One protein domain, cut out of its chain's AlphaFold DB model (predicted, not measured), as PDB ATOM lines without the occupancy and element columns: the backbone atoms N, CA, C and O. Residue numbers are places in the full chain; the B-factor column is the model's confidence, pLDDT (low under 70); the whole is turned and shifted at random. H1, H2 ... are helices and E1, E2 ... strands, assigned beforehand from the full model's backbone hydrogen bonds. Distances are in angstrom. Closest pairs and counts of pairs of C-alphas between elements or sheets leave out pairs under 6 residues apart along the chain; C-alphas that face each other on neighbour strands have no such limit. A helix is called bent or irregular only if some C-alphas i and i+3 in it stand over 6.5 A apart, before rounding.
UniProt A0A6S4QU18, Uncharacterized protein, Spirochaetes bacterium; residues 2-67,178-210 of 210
ATOM      1  N   LEU A   2      89.012 124.585  80.938       73.19
ATOM      2  CA  LEU A   2      90.088 125.327  81.632       73.19
ATOM      3  C   LEU A   2      90.255 124.995  83.131       73.19
ATOM      4  O   LEU A   2      91.376 124.846  83.602       73.19
ATOM      5  N   LYS A   3      89.151 124.842  83.876       76.88
ATOM      6  CA  LYS A   3      89.196 124.544  85.323       76.88
ATOM      7  C   LYS A   3      89.859 123.200  85.651       76.88
ATOM      8  O   LYS A   3      90.572 123.104  86.639       76.88
ATOM      9  N   ILE A   4      89.655 122.183  84.812       78.25
ATOM     10  CA  ILE A   4      90.230 120.842  85.010       78.25
ATOM     11  C   ILE A   4      91.737 120.869  84.733       78.25
ATOM     12  O   ILE A   4      92.512 120.310  85.499       78.25
ATOM     13  N   ILE A   5      92.152 121.590  83.687       80.81
ATOM     14  CA  ILE A   5      93.568 121.795  83.352       80.81
ATOM     15  C   ILE A   5      94.295 122.502  84.505       80.81
ATOM     16  O   ILE A   5      95.400 122.109  84.869       80.81
ATOM     17  N   PHE A   6      93.657 123.505  85.114       83.06
ATOM     18  CA  PHE A   6      94.214 124.221  86.260       83.06
ATOM     19  C   PHE A   6      94.294 123.360  87.530       83.06
ATOM     20  O   PHE A   6      95.255 123.467  88.278       83.06
ATOM     21  N   LEU A   7      93.321 122.477  87.778       83.62
ATOM     22  CA  LEU A   7      93.371 121.570  88.930       83.62
ATOM     23  C   LEU A   7      94.534 120.570  88.795       83.62
ATOM     24  O   LEU A   7      95.303 120.366  89.730       83.62
ATOM     25  N   ILE A   8      94.704 119.989  87.605       87.62
ATOM     26  CA  ILE A   8      95.740 118.981  87.338       87.62
ATOM     27  C   ILE A   8      97.153 119.582  87.373       87.62
ATOM     28  O   ILE A   8      98.106 118.856  87.644       87.62
ATOM     29  N   SER A   9      97.323 120.891  87.155       92.12
ATOM     30  CA  SER A   9      98.644 121.528  87.241       92.12
ATOM     31  C   SER A   9      99.145 121.723  88.681       92.12
ATOM     32  O   SER A   9     100.354 121.862  88.875       92.12
ATOM     33  N   ILE A  10      98.268 121.673  89.695       92.94
ATOM     34  CA  ILE A  10      98.613 121.925  91.109       92.94
ATOM     35  C   ILE A  10      99.714 120.974  91.633       92.94
ATOM     36  O   ILE A  10     100.709 121.480  92.165       92.94
ATOM     37  N   PRO A  11      99.629 119.634  91.461       95.56
ATOM     38  CA  PRO A  11     100.704 118.713  91.844       95.56
ATOM     39  C   PRO A  11     102.058 119.020  91.201       95.56
ATOM     40  O   PRO A  11     103.084 118.976  91.874       95.56
ATOM     41  N   PHE A  12     102.072 119.380  89.917       95.81
ATOM     42  CA  PHE A  12     103.313 119.649  89.186       95.81
ATOM     43  C   PHE A  12     103.958 120.967  89.606       95.81
ATOM     44  O   PHE A  12     105.174 121.029  89.781       95.81
ATOM     45  N   ILE A  13     103.153 122.010  89.818       95.75
ATOM     46  CA  ILE A  13     103.636 123.298  90.328       95.75
ATOM     47  C   ILE A  13     104.206 123.113  91.737       95.75
ATOM     48  O   ILE A  13     105.295 123.603  92.031       95.75
ATOM     49  N   SER A  14     103.519 122.347  92.584       97.00
ATOM     50  CA  SER A  14     103.969 122.057  93.948       97.00
ATOM     51  C   SER A  14     105.272 121.250  93.961       97.00
ATOM     52  O   SER A  14     106.194 121.579  94.707       97.00
ATOM     53  N   ALA A  15     105.401 120.253  93.079       97.50
ATOM     54  CA  ALA A  15     106.642 119.508  92.874       97.50
ATOM     55  C   ALA A  15     107.795 120.417  92.420       97.50
ATOM     56  O   ALA A  15     108.899 120.341  92.957       97.50
ATOM     57  N   PHE A  16     107.535 121.315  91.466       97.38
ATOM     58  CA  PHE A  16     108.538 122.251  90.965       97.38
ATOM     59  C   PHE A  16     109.005 123.233  92.043       97.38
ATOM     60  O   PHE A  16     110.204 123.456  92.182       97.38
ATOM     61  N   ILE A  17     108.085 123.783  92.841       97.06
ATOM     62  CA  ILE A  17     108.423 124.675  93.959       97.06
ATOM     63  C   ILE A  17     109.250 123.924  95.011       97.06
ATOM     64  O   ILE A  17     110.248 124.462  95.493       97.06
ATOM     65  N   GLY A  18     108.876 122.683  95.339       96.81
ATOM     66  CA  GLY A  18     109.622 121.835  96.270       96.81
ATOM     67  C   GLY A  18     111.050 121.558  95.795       96.81
ATOM     68  O   GLY A  18     112.006 121.736  96.552       96.81
ATOM     69  N   TRP A  19     111.211 121.213  94.516       97.56
ATOM     70  CA  TRP A  19     112.523 121.050  93.890       97.56
ATOM     71  C   TRP A  19     113.339 122.351  93.903       97.56
ATOM     72  O   TRP A  19     114.476 122.367  94.374       97.56
ATOM     73  N   LEU A  20     112.749 123.454  93.432       97.19
ATOM     74  CA  LEU A  20     113.415 124.750  93.301       97.19
ATOM     75  C   LEU A  20     113.882 125.289  94.657       97.19
ATOM     76  O   LEU A  20     114.987 125.822  94.764       97.19
ATOM     77  N   THR A  21     113.060 125.128  95.692       96.38
ATOM     78  CA  THR A  21     113.378 125.583  97.050       96.38
ATOM     79  C   THR A  21     114.545 124.792  97.632       96.38
ATOM     80  O   THR A  21     115.479 125.397  98.156       96.38
ATOM     81  N   ASN A  22     114.554 123.461  97.482       96.38
ATOM     82  CA  ASN A  22     115.676 122.640  97.947       96.38
ATOM     83  C   ASN A  22     116.962 122.928  97.162       96.38
ATOM     84  O   ASN A  22     118.020 123.081  97.770       96.38
ATOM     85  N   TYR A  23     116.872 123.088  95.840       95.12
ATOM     86  CA  TYR A  23     118.007 123.491  95.007       95.12
ATOM     87  C   TYR A  23     118.603 124.832  95.471       95.12
ATOM     88  O   TYR A  23     119.819 124.962  95.647       95.12
ATOM     89  N   LEU A  24     117.752 125.835  95.717       94.88
ATOM     90  CA  LEU A  24     118.179 127.144  96.213       94.88
ATOM     91  C   LEU A  24     118.812 127.047  97.602       94.88
ATOM     92  O   LEU A  24     119.878 127.622  97.811       94.88
ATOM     93  N   ALA A  25     118.206 126.298  98.525       93.88
ATOM     94  CA  ALA A  25     118.727 126.118  99.877       93.88
ATOM     95  C   ALA A  25     120.133 125.501  99.866       93.88
ATOM     96  O   ALA A  25     121.040 126.006 100.530       93.88
ATOM     97  N   ILE A  26     120.345 124.462  99.055       93.50
ATOM     98  CA  ILE A  26     121.657 123.828  98.896       93.50
ATOM     99  C   ILE A  26     122.654 124.816  98.294       93.50
ATOM    100  O   ILE A  26     123.758 124.977  98.811       93.50
ATOM    101  N   LYS A  27     122.267 125.547  97.244       91.19
ATOM    102  CA  LYS A  27     123.126 126.568  96.630       91.19
ATOM    103  C   LYS A  27     123.518 127.669  97.622       91.19
ATOM    104  O   LYS A  27     124.663 128.126  97.612       91.19
ATOM    105  N   MET A  28     122.597 128.054  98.505       92.56
ATOM    106  CA  MET A  28     122.808 129.054  99.553       92.56
ATOM    107  C   MET A  28     123.748 128.589 100.672       92.56
ATOM    108  O   MET A  28     124.320 129.427 101.361       92.56
ATOM    109  N   LEU A  29     123.973 127.283 100.857       91.56
ATOM    110  CA  LEU A  29     124.984 126.808 101.810       91.56
ATOM    111  C   LEU A  29     126.403 127.223 101.392       91.56
ATOM    112  O   LEU A  29     127.243 127.485 102.255       91.56
ATOM    113  N   PHE A  30     126.655 127.308 100.085       90.00
ATOM    114  CA  PHE A  30     127.971 127.597  99.509       90.00
ATOM    115  C   PHE A  30     128.121 129.054  99.058       90.00
ATOM    116  O   PHE A  30     129.204 129.626  99.148       90.00
ATOM    117  N   HIS A  31     127.032 129.687  98.614       90.06
ATOM    118  CA  HIS A  31     127.045 131.048  98.074       90.06
ATOM    119  C   HIS A  31     126.128 131.988  98.876       90.06
ATOM    120  O   HIS A  31     125.040 131.574  99.267       90.06
ATOM    121  N   PRO A  32     126.493 133.272  99.067       90.25
ATOM    122  CA  PRO A  32     127.695 133.945  98.574       90.25
ATOM    123  C   PRO A  32     128.923 133.680  99.460       90.25
ATOM    124  O   PRO A  32     128.816 133.606 100.686       90.25
ATOM    125  N   LYS A  33     130.102 133.574  98.828       84.62
ATOM    126  CA  LYS A  33     131.386 133.316  99.509       84.62
ATOM    127  C   LYS A  33     131.760 134.435 100.482       84.62
ATOM    128  O   LYS A  33     132.168 134.192 101.616       84.62
ATOM    129  N   LYS A  34     131.578 135.680 100.038       87.19
ATOM    130  CA  LYS A  34     131.786 136.885 100.846       87.19
ATOM    131  C   LYS A  34     130.454 137.341 101.448       87.19
ATOM    132  O   LYS A  34     129.433 137.226 100.770       87.19
ATOM    133  N   PRO A  35     130.451 137.865 102.683       90.06
ATOM    134  CA  PRO A  35     129.232 138.353 103.311       90.06
ATOM    135  C   PRO A  35     128.673 139.541 102.525       90.06
ATOM    136  O   PRO A  35     129.356 140.546 102.327       90.06
ATOM    137  N   VAL A  36     127.421 139.428 102.093       92.06
ATOM    138  CA  VAL A  36     126.686 140.493 101.408       92.06
ATOM    139  C   VAL A  36     125.714 141.110 102.405       92.06
ATOM    140  O   VAL A  36     124.901 140.411 103.008       92.06
ATOM    141  N   LYS A  37     125.804 142.423 102.614       91.56
ATOM    142  CA  LYS A  37     124.878 143.154 103.487       91.56
ATOM    143  C   LYS A  37     123.604 143.471 102.706       91.56
ATOM    144  O   LYS A  37     123.653 144.236 101.748       91.56
ATOM    145  N   LEU A  38     122.482 142.894 103.121       89.44
ATOM    146  CA  LEU A  38     121.151 143.187 102.605       89.44
ATOM    147  C   LEU A  38     120.340 143.897 103.691       89.44
ATOM    148  O   LEU A  38     119.785 143.251 104.574       89.44
ATOM    149  N   LEU A  39     120.264 145.225 103.606       87.56
ATOM    150  CA  LEU A  39     119.515 146.106 104.510       87.56
ATOM    151  C   LEU A  39     119.790 145.847 106.013       87.56
ATOM    152  O   LEU A  39     120.708 146.448 106.562       87.56
ATOM    153  N   PHE A  40     119.044 144.940 106.657       91.50
ATOM    154  CA  PHE A  40     119.187 144.557 108.073       91.50
ATOM    155  C   PHE A  40     119.872 143.196 108.303       91.50
ATOM    156  O   PHE A  40     120.171 142.847 109.442       91.50
ATOM    157  N   PHE A  41     120.137 142.420 107.249       90.19
ATOM    158  CA  PHE A  41     120.668 141.059 107.339       90.19
ATOM    159  C   PHE A  41     121.974 140.907 106.553       90.19
ATOM    160  O   PHE A  41     122.157 141.485 105.486       90.19
ATOM    161  N   THR A  42     122.901 140.090 107.053       89.00
ATOM    162  CA  THR A  42     124.110 139.689 106.314       89.00
ATOM    163  C   THR A  42     123.898 138.309 105.708       89.00
ATOM    164  O   THR A  42     123.849 137.319 106.441       89.00
ATOM    165  N   LEU A  43     123.795 138.233 104.385       91.00
ATOM    166  CA  LEU A  43     123.701 136.973 103.662       91.00
ATOM    167  C   LEU A  43     125.113 136.435 103.399       91.00
ATOM    168  O   LEU A  43     125.923 137.088 102.741       91.00
ATOM    169  N   GLN A  44     125.416 135.247 103.910       91.69
ATOM    170  CA  GLN A  44     126.658 134.534 103.628       91.69
ATOM    171  C   GLN A  44     126.384 133.036 103.643       91.69
ATOM    172  O   GLN A  44     125.639 132.562 104.504       91.69
ATOM    173  N   GLY A  45     127.013 132.301 102.725       91.44
ATOM    174  CA  GLY A  45     126.970 130.845 102.752       91.44
ATOM    175  C   GLY A  45     127.488 130.296 104.082       91.44
ATOM    176  O   GLY A  45     128.464 130.799 104.649       91.44
ATOM    177  N   VAL A  46     126.833 129.255 104.590       89.94
ATOM    178  CA  VAL A  46     127.176 128.635 105.878       89.94
ATOM    179  C   VAL A  46     128.576 128.013 105.839       89.94
ATOM    180  O   VAL A  46     129.319 128.147 106.815       89.94
ATOM    181  N   PHE A  47     128.959 127.390 104.718       87.12
ATOM    182  CA  PHE A  47     130.275 126.762 104.557       87.12
ATOM    183  C   PHE A  47     131.422 127.783 104.559       87.12
ATOM    184  O   PHE A  47     132.278 127.670 105.442       87.12
ATOM    185  N   PRO A  48     131.428 128.825 103.696       85.75
ATOM    186  CA  PRO A  48     132.438 129.885 103.754       85.75
ATOM    187  C   PRO A  48     132.566 130.523 105.142       85.75
ATOM    188  O   PRO A  48     133.666 130.817 105.601       85.75
ATOM    189  N   LYS A  49     131.441 130.699 105.851       88.12
ATOM    190  CA  LYS A  49     131.413 131.324 107.179       88.12
ATOM    191  C   LYS A  49     132.105 130.491 108.266       88.12
ATOM    192  O   LYS A  49     132.649 131.065 109.205       88.12
ATOM    193  N   ARG A  50     132.066 129.156 108.180       86.25
ATOM    194  CA  ARG A  50     132.619 128.235 109.200       86.25
ATOM    195  C   ARG A  50     133.893 127.513 108.759       86.25
ATOM    196  O   ARG A  50     134.383 126.647 109.477       86.25
ATOM    197  N   GLN A  51     134.440 127.871 107.606       78.62
ATOM    198  CA  GLN A  51     135.540 127.144 106.986       78.62
ATOM    199  C   GLN A  51     136.805 127.064 107.855       78.62
ATOM    200  O   GLN A  51     137.400 125.997 107.930       78.62
ATOM    201  N   HIS A  52     137.201 128.146 108.537       80.31
ATOM    202  CA  HIS A  52     138.380 128.129 109.417       80.31
ATOM    203  C   HIS A  52     138.264 127.042 110.493       80.31
ATOM    204  O   HIS A  52     139.179 126.253 110.693       80.31
ATOM    205  N   VAL A  53     137.099 126.963 111.143       83.81
ATOM    206  CA  VAL A  53     136.820 125.951 112.170       83.81
ATOM    207  C   VAL A  53     136.857 124.547 111.567       83.81
ATOM    208  O   VAL A  53     137.374 123.627 112.187       83.81
ATOM    209  N   LEU A  54     136.337 124.366 110.349       80.25
ATOM    210  CA  LEU A  54     136.393 123.078 109.655       80.25
ATOM    211  C   LEU A  54     137.834 122.663 109.328       80.25
ATOM    212  O   LEU A  54     138.174 121.504 109.530       80.25
ATOM    213  N   ALA A  55     138.675 123.591 108.864       75.75
ATOM    214  CA  ALA A  55     140.082 123.331 108.558       75.75
ATOM    215  C   ALA A  55     140.869 122.934 109.815       75.75
ATOM    216  O   ALA A  55     141.563 121.922 109.814       75.75
ATOM    217  N   GLU A  56     140.685 123.676 110.905       79.31
ATOM    218  CA  GLU A  56     141.318 123.398 112.194       79.31
ATOM    219  C   GLU A  56     140.928 122.012 112.731       79.31
ATOM    220  O   GLU A  56     141.792 121.210 113.083       79.31
ATOM    221  N   ARG A  57     139.627 121.688 112.723       81.06
ATOM    222  CA  ARG A  57     139.115 120.383 113.171       81.06
ATOM    223  C   ARG A  57     139.566 119.239 112.274       81.06
ATOM    224  O   ARG A  57     139.899 118.172 112.777       81.06
ATOM    225  N   LEU A  58     139.591 119.451 110.960       76.50
ATOM    226  CA  LEU A  58     140.093 118.456 110.021       76.50
ATOM    227  C   LEU A  58     141.589 118.202 110.250       76.50
ATOM    228  O   LEU A  58     142.005 117.049 110.271       76.50
ATOM    229  N   GLY A  59     142.379 119.252 110.485       73.62
ATOM    230  CA  GLY A  59     143.791 119.140 110.849       73.62
ATOM    231  C   GLY A  59     144.001 118.379 112.158       73.62
ATOM    232  O   GLY A  59     144.869 117.513 112.223       73.62
ATOM    233  N   GLU A  60     143.170 118.636 113.172       76.81
ATOM    234  CA  GLU A  60     143.195 117.909 114.447       76.81
ATOM    235  C   GLU A  60     142.912 116.408 114.261       76.81
ATOM    236  O   GLU A  60     143.633 115.575 114.806       76.81
ATOM    237  N   VAL A  61     141.893 116.054 113.469       78.50
ATOM    238  CA  VAL A  61     141.537 114.652 113.187       78.50
ATOM    239  C   VAL A  61     142.631 113.959 112.382       78.50
ATOM    240  O   VAL A  61     143.099 112.896 112.777       78.50
ATOM    241  N   ILE A  62     143.092 114.577 111.291       69.56
ATOM    242  CA  ILE A  62     144.172 114.035 110.459       69.56
ATOM    243  C   ILE A  62     145.434 113.838 111.305       69.56
ATOM    244  O   ILE A  62     146.058 112.788 111.239       69.56
ATOM    245  N   SER A  63     145.790 114.793 112.163       68.00
ATOM    246  CA  SER A  63     146.961 114.658 113.030       68.00
ATOM    247  C   SER A  63     146.872 113.500 114.027       68.00
ATOM    248  O   SER A  63     147.917 113.009 114.444       68.00
ATOM    249  N   ARG A  64     145.670 113.111 114.465       69.75
ATOM    250  CA  ARG A  64     145.475 111.992 115.398       69.75
ATOM    251  C   ARG A  64     145.476 110.640 114.686       69.75
ATOM    252  O   ARG A  64     145.928 109.663 115.266       69.75
ATOM    253  N   GLU A  65     144.957 110.596 113.460       65.44
ATOM    254  CA  GLU A  65     144.848 109.375 112.647       65.44
ATOM    255  C   GLU A  65     146.135 109.048 111.875       65.44
ATOM    256  O   GLU A  65     146.358 107.902 111.484       65.44
ATOM    257  N   PHE A  66     147.006 110.032 111.634       64.12
ATOM    258  CA  PHE A  66     148.315 109.759 111.054       64.12
ATOM    259  C   PHE A  66     149.220 109.072 112.081       64.12
ATOM    260  O   PHE A  66     149.498 109.605 113.152       64.12
ATOM    261  N   ILE A  67     149.702 107.887 111.698       59.22
ATOM    262  CA  ILE A  67     150.740 107.129 112.398       59.22
ATOM    263  C   ILE A  67     151.901 108.082 112.704       59.22
ATOM    264  O   ILE A  67     152.407 108.749 111.793       59.22
ATOM    265  N   LEU A 178     129.510 115.526  98.712       90.25
ATOM    266  CA  LEU A 178     128.087 115.751  99.001       90.25
ATOM    267  C   LEU A 178     127.198 115.872  97.756       90.25
ATOM    268  O   LEU A 178     125.976 115.850  97.875       90.25
ATOM    269  N   LYS A 179     127.765 115.971  96.548       90.31
ATOM    270  CA  LYS A 179     127.004 116.178  95.300       90.31
ATOM    271  C   LYS A 179     125.873 115.166  95.094       90.31
ATOM    272  O   LYS A 179     124.814 115.529  94.579       90.31
ATOM    273  N   LYS A 180     126.096 113.897  95.450       92.56
ATOM    274  CA  LYS A 180     125.072 112.844  95.341       92.56
ATOM    275  C   LYS A 180     123.956 113.042  96.368       92.56
ATOM    276  O   LYS A 180     122.788 113.006  95.989       92.56
ATOM    277  N   GLU A 181     124.322 113.336  97.613       94.19
ATOM    278  CA  GLU A 181     123.378 113.582  98.710       94.19
ATOM    279  C   GLU A 181     122.507 114.815  98.449       94.19
ATOM    280  O   GLU A 181     121.294 114.794  98.645       94.19
ATOM    281  N   PHE A 182     123.090 115.884  97.905       93.62
ATOM    282  CA  PHE A 182     122.337 117.077  97.527       93.62
ATOM    283  C   PHE A 182     121.301 116.802  96.444       93.62
ATOM    284  O   PHE A 182     120.148 117.214  96.574       93.62
ATOM    285  N   ARG A 183     121.669 116.037  95.413       93.38
ATOM    286  CA  ARG A 183     120.719 115.639  94.369       93.38
ATOM    287  C   ARG A 183     119.583 114.788  94.938       93.38
ATOM    288  O   ARG A 183     118.443 114.938  94.511       93.38
ATOM    289  N   PHE A 184     119.876 113.913  95.896       95.69
ATOM    290  CA  PHE A 184     118.850 113.137  96.582       95.69
ATOM    291  C   PHE A 184     117.857 114.046  97.325       95.69
ATOM    292  O   PHE A 184     116.648 113.893  97.161       95.69
ATOM    293  N   ILE A 185     118.349 115.053  98.053       95.19
ATOM    294  CA  ILE A 185     117.509 116.031  98.764       95.19
ATOM    295  C   ILE A 185     116.644 116.852  97.791       95.19
ATOM    296  O   ILE A 185     115.462 117.077  98.058       95.19
ATOM    297  N   GLU A 186     117.187 117.280  96.650       95.31
ATOM    298  CA  GLU A 186     116.421 117.974  95.602       95.31
ATOM    299  C   GLU A 186     115.277 117.108  95.053       95.31
ATOM    300  O   GLU A 186     114.150 117.585  94.910       95.31
ATOM    301  N   ILE A 187     115.547 115.824  94.786       96.62
ATOM    302  CA  ILE A 187     114.548 114.869  94.287       96.62
ATOM    303  C   ILE A 187     113.467 114.616  95.338       96.62
ATOM    304  O   ILE A 187     112.282 114.644  95.010       96.62
ATOM    305  N   ILE A 188     113.842 114.422  96.606       96.88
ATOM    306  CA  ILE A 188     112.864 114.287  97.690       96.88
ATOM    307  C   ILE A 188     112.009 115.547  97.812       96.88
ATOM    308  O   ILE A 188     110.799 115.431  97.974       96.88
ATOM    309  N   GLY A 189     112.595 116.737  97.661       96.25
ATOM    310  CA  GLY A 189     111.840 117.992  97.626       96.25
ATOM    311  C   GLY A 189     110.766 117.997  96.538       96.25
ATOM    312  O   GLY A 189     109.623 118.372  96.801       96.25
ATOM    313  N   ALA A 190     111.100 117.507  95.341       97.44
ATOM    314  CA  ALA A 190     110.147 117.362  94.242       97.44
ATOM    315  C   ALA A 190     109.027 116.363  94.567       97.44
ATOM    316  O   ALA A 190     107.851 116.650  94.346       97.44
ATOM    317  N   ILE A 191     109.382 115.199  95.120       97.75
ATOM    318  CA  ILE A 191     108.430 114.139  95.479       97.75
ATOM    319  C   ILE A 191     107.479 114.620  96.576       97.75
ATOM    320  O   ILE A 191     106.267 114.470  96.449       97.75
ATOM    321  N   VAL A 192     108.003 115.235  97.635       97.19
ATOM    322  CA  VAL A 192     107.193 115.775  98.734       97.19
ATOM    323  C   VAL A 192     106.279 116.884  98.222       97.19
ATOM    324  O   VAL A 192     105.088 116.874  98.523       97.19
ATOM    325  N   GLY A 193     106.797 117.792  97.389       96.94
ATOM    326  CA  GLY A 193     105.989 118.822  96.738       96.94
ATOM    327  C   GLY A 193     104.859 118.229  95.892       96.94
ATOM    328  O   GLY A 193     103.723 118.691  95.974       96.94
ATOM    329  N   PHE A 194     105.132 117.158  95.144       97.31
ATOM    330  CA  PHE A 194     104.116 116.445  94.372       97.31
ATOM    331  C   PHE A 194     103.039 115.825  95.268       97.31
ATOM    332  O   PHE A 194     101.852 116.002  95.010       97.31
ATOM    333  N   VAL A 195     103.434 115.142  96.348       97.62
ATOM    334  CA  VAL A 195     102.504 114.522  97.307       97.62
ATOM    335  C   VAL A 195     101.609 115.574  97.964       97.62
ATOM    336  O   VAL A 195     100.394 115.385  98.028       97.62
ATOM    337  N   ILE A 196     102.181 116.701  98.395       96.56
ATOM    338  CA  ILE A 196     101.421 117.823  98.961       96.56
ATOM    339  C   ILE A 196     100.439 118.376  97.927       96.56
ATOM    340  O   ILE A 196      99.270 118.586  98.243       96.56
ATOM    341  N   GLY A 197     100.875 118.565  96.681       95.88
ATOM    342  CA  GLY A 197      99.999 119.061  95.625       95.88
ATOM    343  C   GLY A 197      98.893 118.070  95.233       95.88
ATOM    344  O   GLY A 197      97.778 118.497  94.947       95.88
ATOM    345  N   CYS A 198      99.140 116.757  95.289       95.56
ATOM    346  CA  CYS A 198      98.102 115.727  95.146       95.56
ATOM    347  C   CYS A 198      97.080 115.792  96.283       95.56
ATOM    348  O   CYS A 198      95.878 115.680  96.045       95.56
ATOM    349  N   LEU A 199      97.541 116.010  97.513       95.56
ATOM    350  CA  LEU A 199      96.664 116.179  98.665       95.56
ATOM    351  C   LEU A 199      95.834 117.467  98.543       95.56
ATOM    352  O   LEU A 199      94.630 117.445  98.782       95.56
ATOM    353  N   GLN A 200      96.439 118.563  98.080       93.12
ATOM    354  CA  GLN A 200      95.740 119.817  97.790       93.12
ATOM    355  C   GLN A 200      94.692 119.649  96.682       93.12
ATOM    356  O   GLN A 200      93.587 120.175  96.801       93.12
ATOM    357  N   LEU A 201      95.011 118.890  95.631       93.06
ATOM    358  CA  LEU A 201      94.081 118.546  94.557       93.06
ATOM    359  C   LEU A 201      92.875 117.757  95.083       93.06
ATOM    360  O   LEU A 201      91.735 118.086  94.757       93.06
ATOM    361  N   LEU A 202      93.124 116.746  95.920       92.06
ATOM    362  CA  LEU A 202      92.088 115.916  96.533       92.06
ATOM    363  C   LEU A 202      91.171 116.765  97.428       92.06
ATOM    364  O   LEU A 202      89.950 116.712  97.282       92.06
ATOM    365  N   LEU A 203      91.744 117.609  98.291       91.06
ATOM    366  CA  LEU A 203      90.980 118.523  99.146       91.06
ATOM    367  C   LEU A 203      90.144 119.523  98.334       91.06
ATOM    368  O   LEU A 203      88.974 119.740  98.645       91.06
ATOM    369  N   ALA A 204      90.715 120.105  97.276       88.75
ATOM    370  CA  ALA A 204      90.000 121.029  96.398       88.75
ATOM    371  C   ALA A 204      88.834 120.344  95.668       88.75
ATOM    372  O   ALA A 204      87.772 120.945  95.493       88.75
ATOM    373  N   TRP A 205      89.016 119.084  95.264       87.88
ATOM    374  CA  TRP A 205      87.963 118.288  94.646       87.88
ATOM    375  C   TRP A 205      86.816 117.999  95.621       87.88
ATOM    376  O   TRP A 205      85.666 118.254  95.270       87.88
ATOM    377  N   ILE A 206      87.117 117.574  96.858       90.12
ATOM    378  CA  ILE A 206      86.104 117.354  97.909       90.12
ATOM    379  C   ILE A 206      85.320 118.642  98.187       90.12
ATOM    380  O   ILE A 206      84.095 118.615  98.181       90.12
ATOM    381  N   TYR A 207      86.004 119.774  98.381       88.69
ATOM    382  CA  TYR A 207      85.347 121.057  98.660       88.69
ATOM    383  C   TYR A 207      84.454 121.538  97.508       88.69
ATOM    384  O   TYR A 207      83.468 122.216  97.740       88.69
ATOM    385  N   THR A 208      84.788 121.199  96.261       83.06
ATOM    386  CA  THR A 208      83.955 121.556  95.098       83.06
ATOM    387  C   THR A 208      82.710 120.663  94.977       83.06
ATOM    388  O   THR A 208      81.777 121.016  94.259       83.06
ATOM    389  N   MET A 209      82.714 119.491  95.621       74.94
ATOM    390  CA  MET A 209      81.627 118.508  95.575       74.94
ATOM    391  C   MET A 209      80.602 118.678  96.714       74.94
ATOM    392  O   MET A 209      79.472 118.216  96.560       74.94
ATOM    393  N   VAL A 210      80.997 119.313  97.826       67.44
ATOM    394  CA  VAL A 210      80.135 119.697  98.967       67.44
ATOM    395  C   VAL A 210      79.480 121.047  98.697       67.44
ATOM    396  O   VAL A 210      78.263 121.158  98.964       67.44
TER     397      VAL A 210
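AT A GLANCE: This is residues 2 to 67 and 178 to 210 of the 210 residues of an uncharacterized protein of Spirochaetes bacterium (UniProt A0A6S4QU18). Two long helices, H1 and H3, run side by side in opposite ways as a slender pair, and from the far end of H1 a third helix, H2, makes a corner and sticks out with residues 50 to 67, of which 50 to 65 belong to H2. Between H1 and H2 along the chain, a small hairpin of two short strands, E1 and E2, forms at that same end. The 99 printed residues hold three named helices and two named strands, in the order H1, E1, E2, H2, H3; the sheet is E1 - E2, antiparallel, and the class is mostly helix. The whole is extended, with a radius of gyration of the C-alphas of 21.1 A, and flat, spanning 70 by 41 by 20 A.

IN THESE COORDINATES: H1 runs from residue 2, with its C-alpha at (90.088, 125.327, 81.632), to residue 30, 42.0 A from first to last C-alpha. It has a kink of 34 degrees near residue 9 and is only just irregular: C-alphas 8 and 11 are 6.7 A apart. E1 is residues 36 to 38 and E2 residues 41 to 43, each 6.3 A long. H2 is residues 46 to 65, 27.0 A long; it has a kink of 53 degrees near residue 53 and is irregular, with C-alphas 49 and 52 8.0 A apart. H3, the longest helix by residues, runs 46.7 A from C-alpha 178 at (128.087, 115.751, 99.001) to C-alpha 209 at (81.627, 118.508, 95.575).

HOW THE PARTS SIT: H1 and H3 touch, with 55 pairs of C-alphas within 8 A; the closest are those of Pro 11 and Gly 197, 3.9 A apart. They run opposite ways at a shallow tilt of 27 degrees. H1 and H2 touch only at their ends, residues 28 to 30 with residues 46 to 48; the closest C-alphas are those of Leu 29 and Val 46, 5.0 A apart. These two run the same way at a steep tilt of 54 degrees. H2 and H3 are apart. E1 and E2 form a hairpin, antiparallel at 145 degrees, with N 36 and O 43 at 2.9 A and N 38 and O 41 at 2.8 A, within hydrogen-bond range. Both strands are apart from H3. In H3 every O i to N i+4 pair is within hydrogen-bond range; in H1 21 of 25 are, and in H2 14 of 16.

THE WHOLE: The two C-alphas farthest apart are those of Ile 67 and Val 210, at 73.0 A. Without residues 50 to 67 the body spans 53 by 34 by 20 A. Residues 68 to 177 are not printed, and C-alphas 67 and 178 are 27.7 A apart across this cut. The links H1 to E1, E1 to E2 and E2 to H2 are tight. The mean pLDDT of the printed part is 88.3; residues 62 to 67 and residue 210 are under 70.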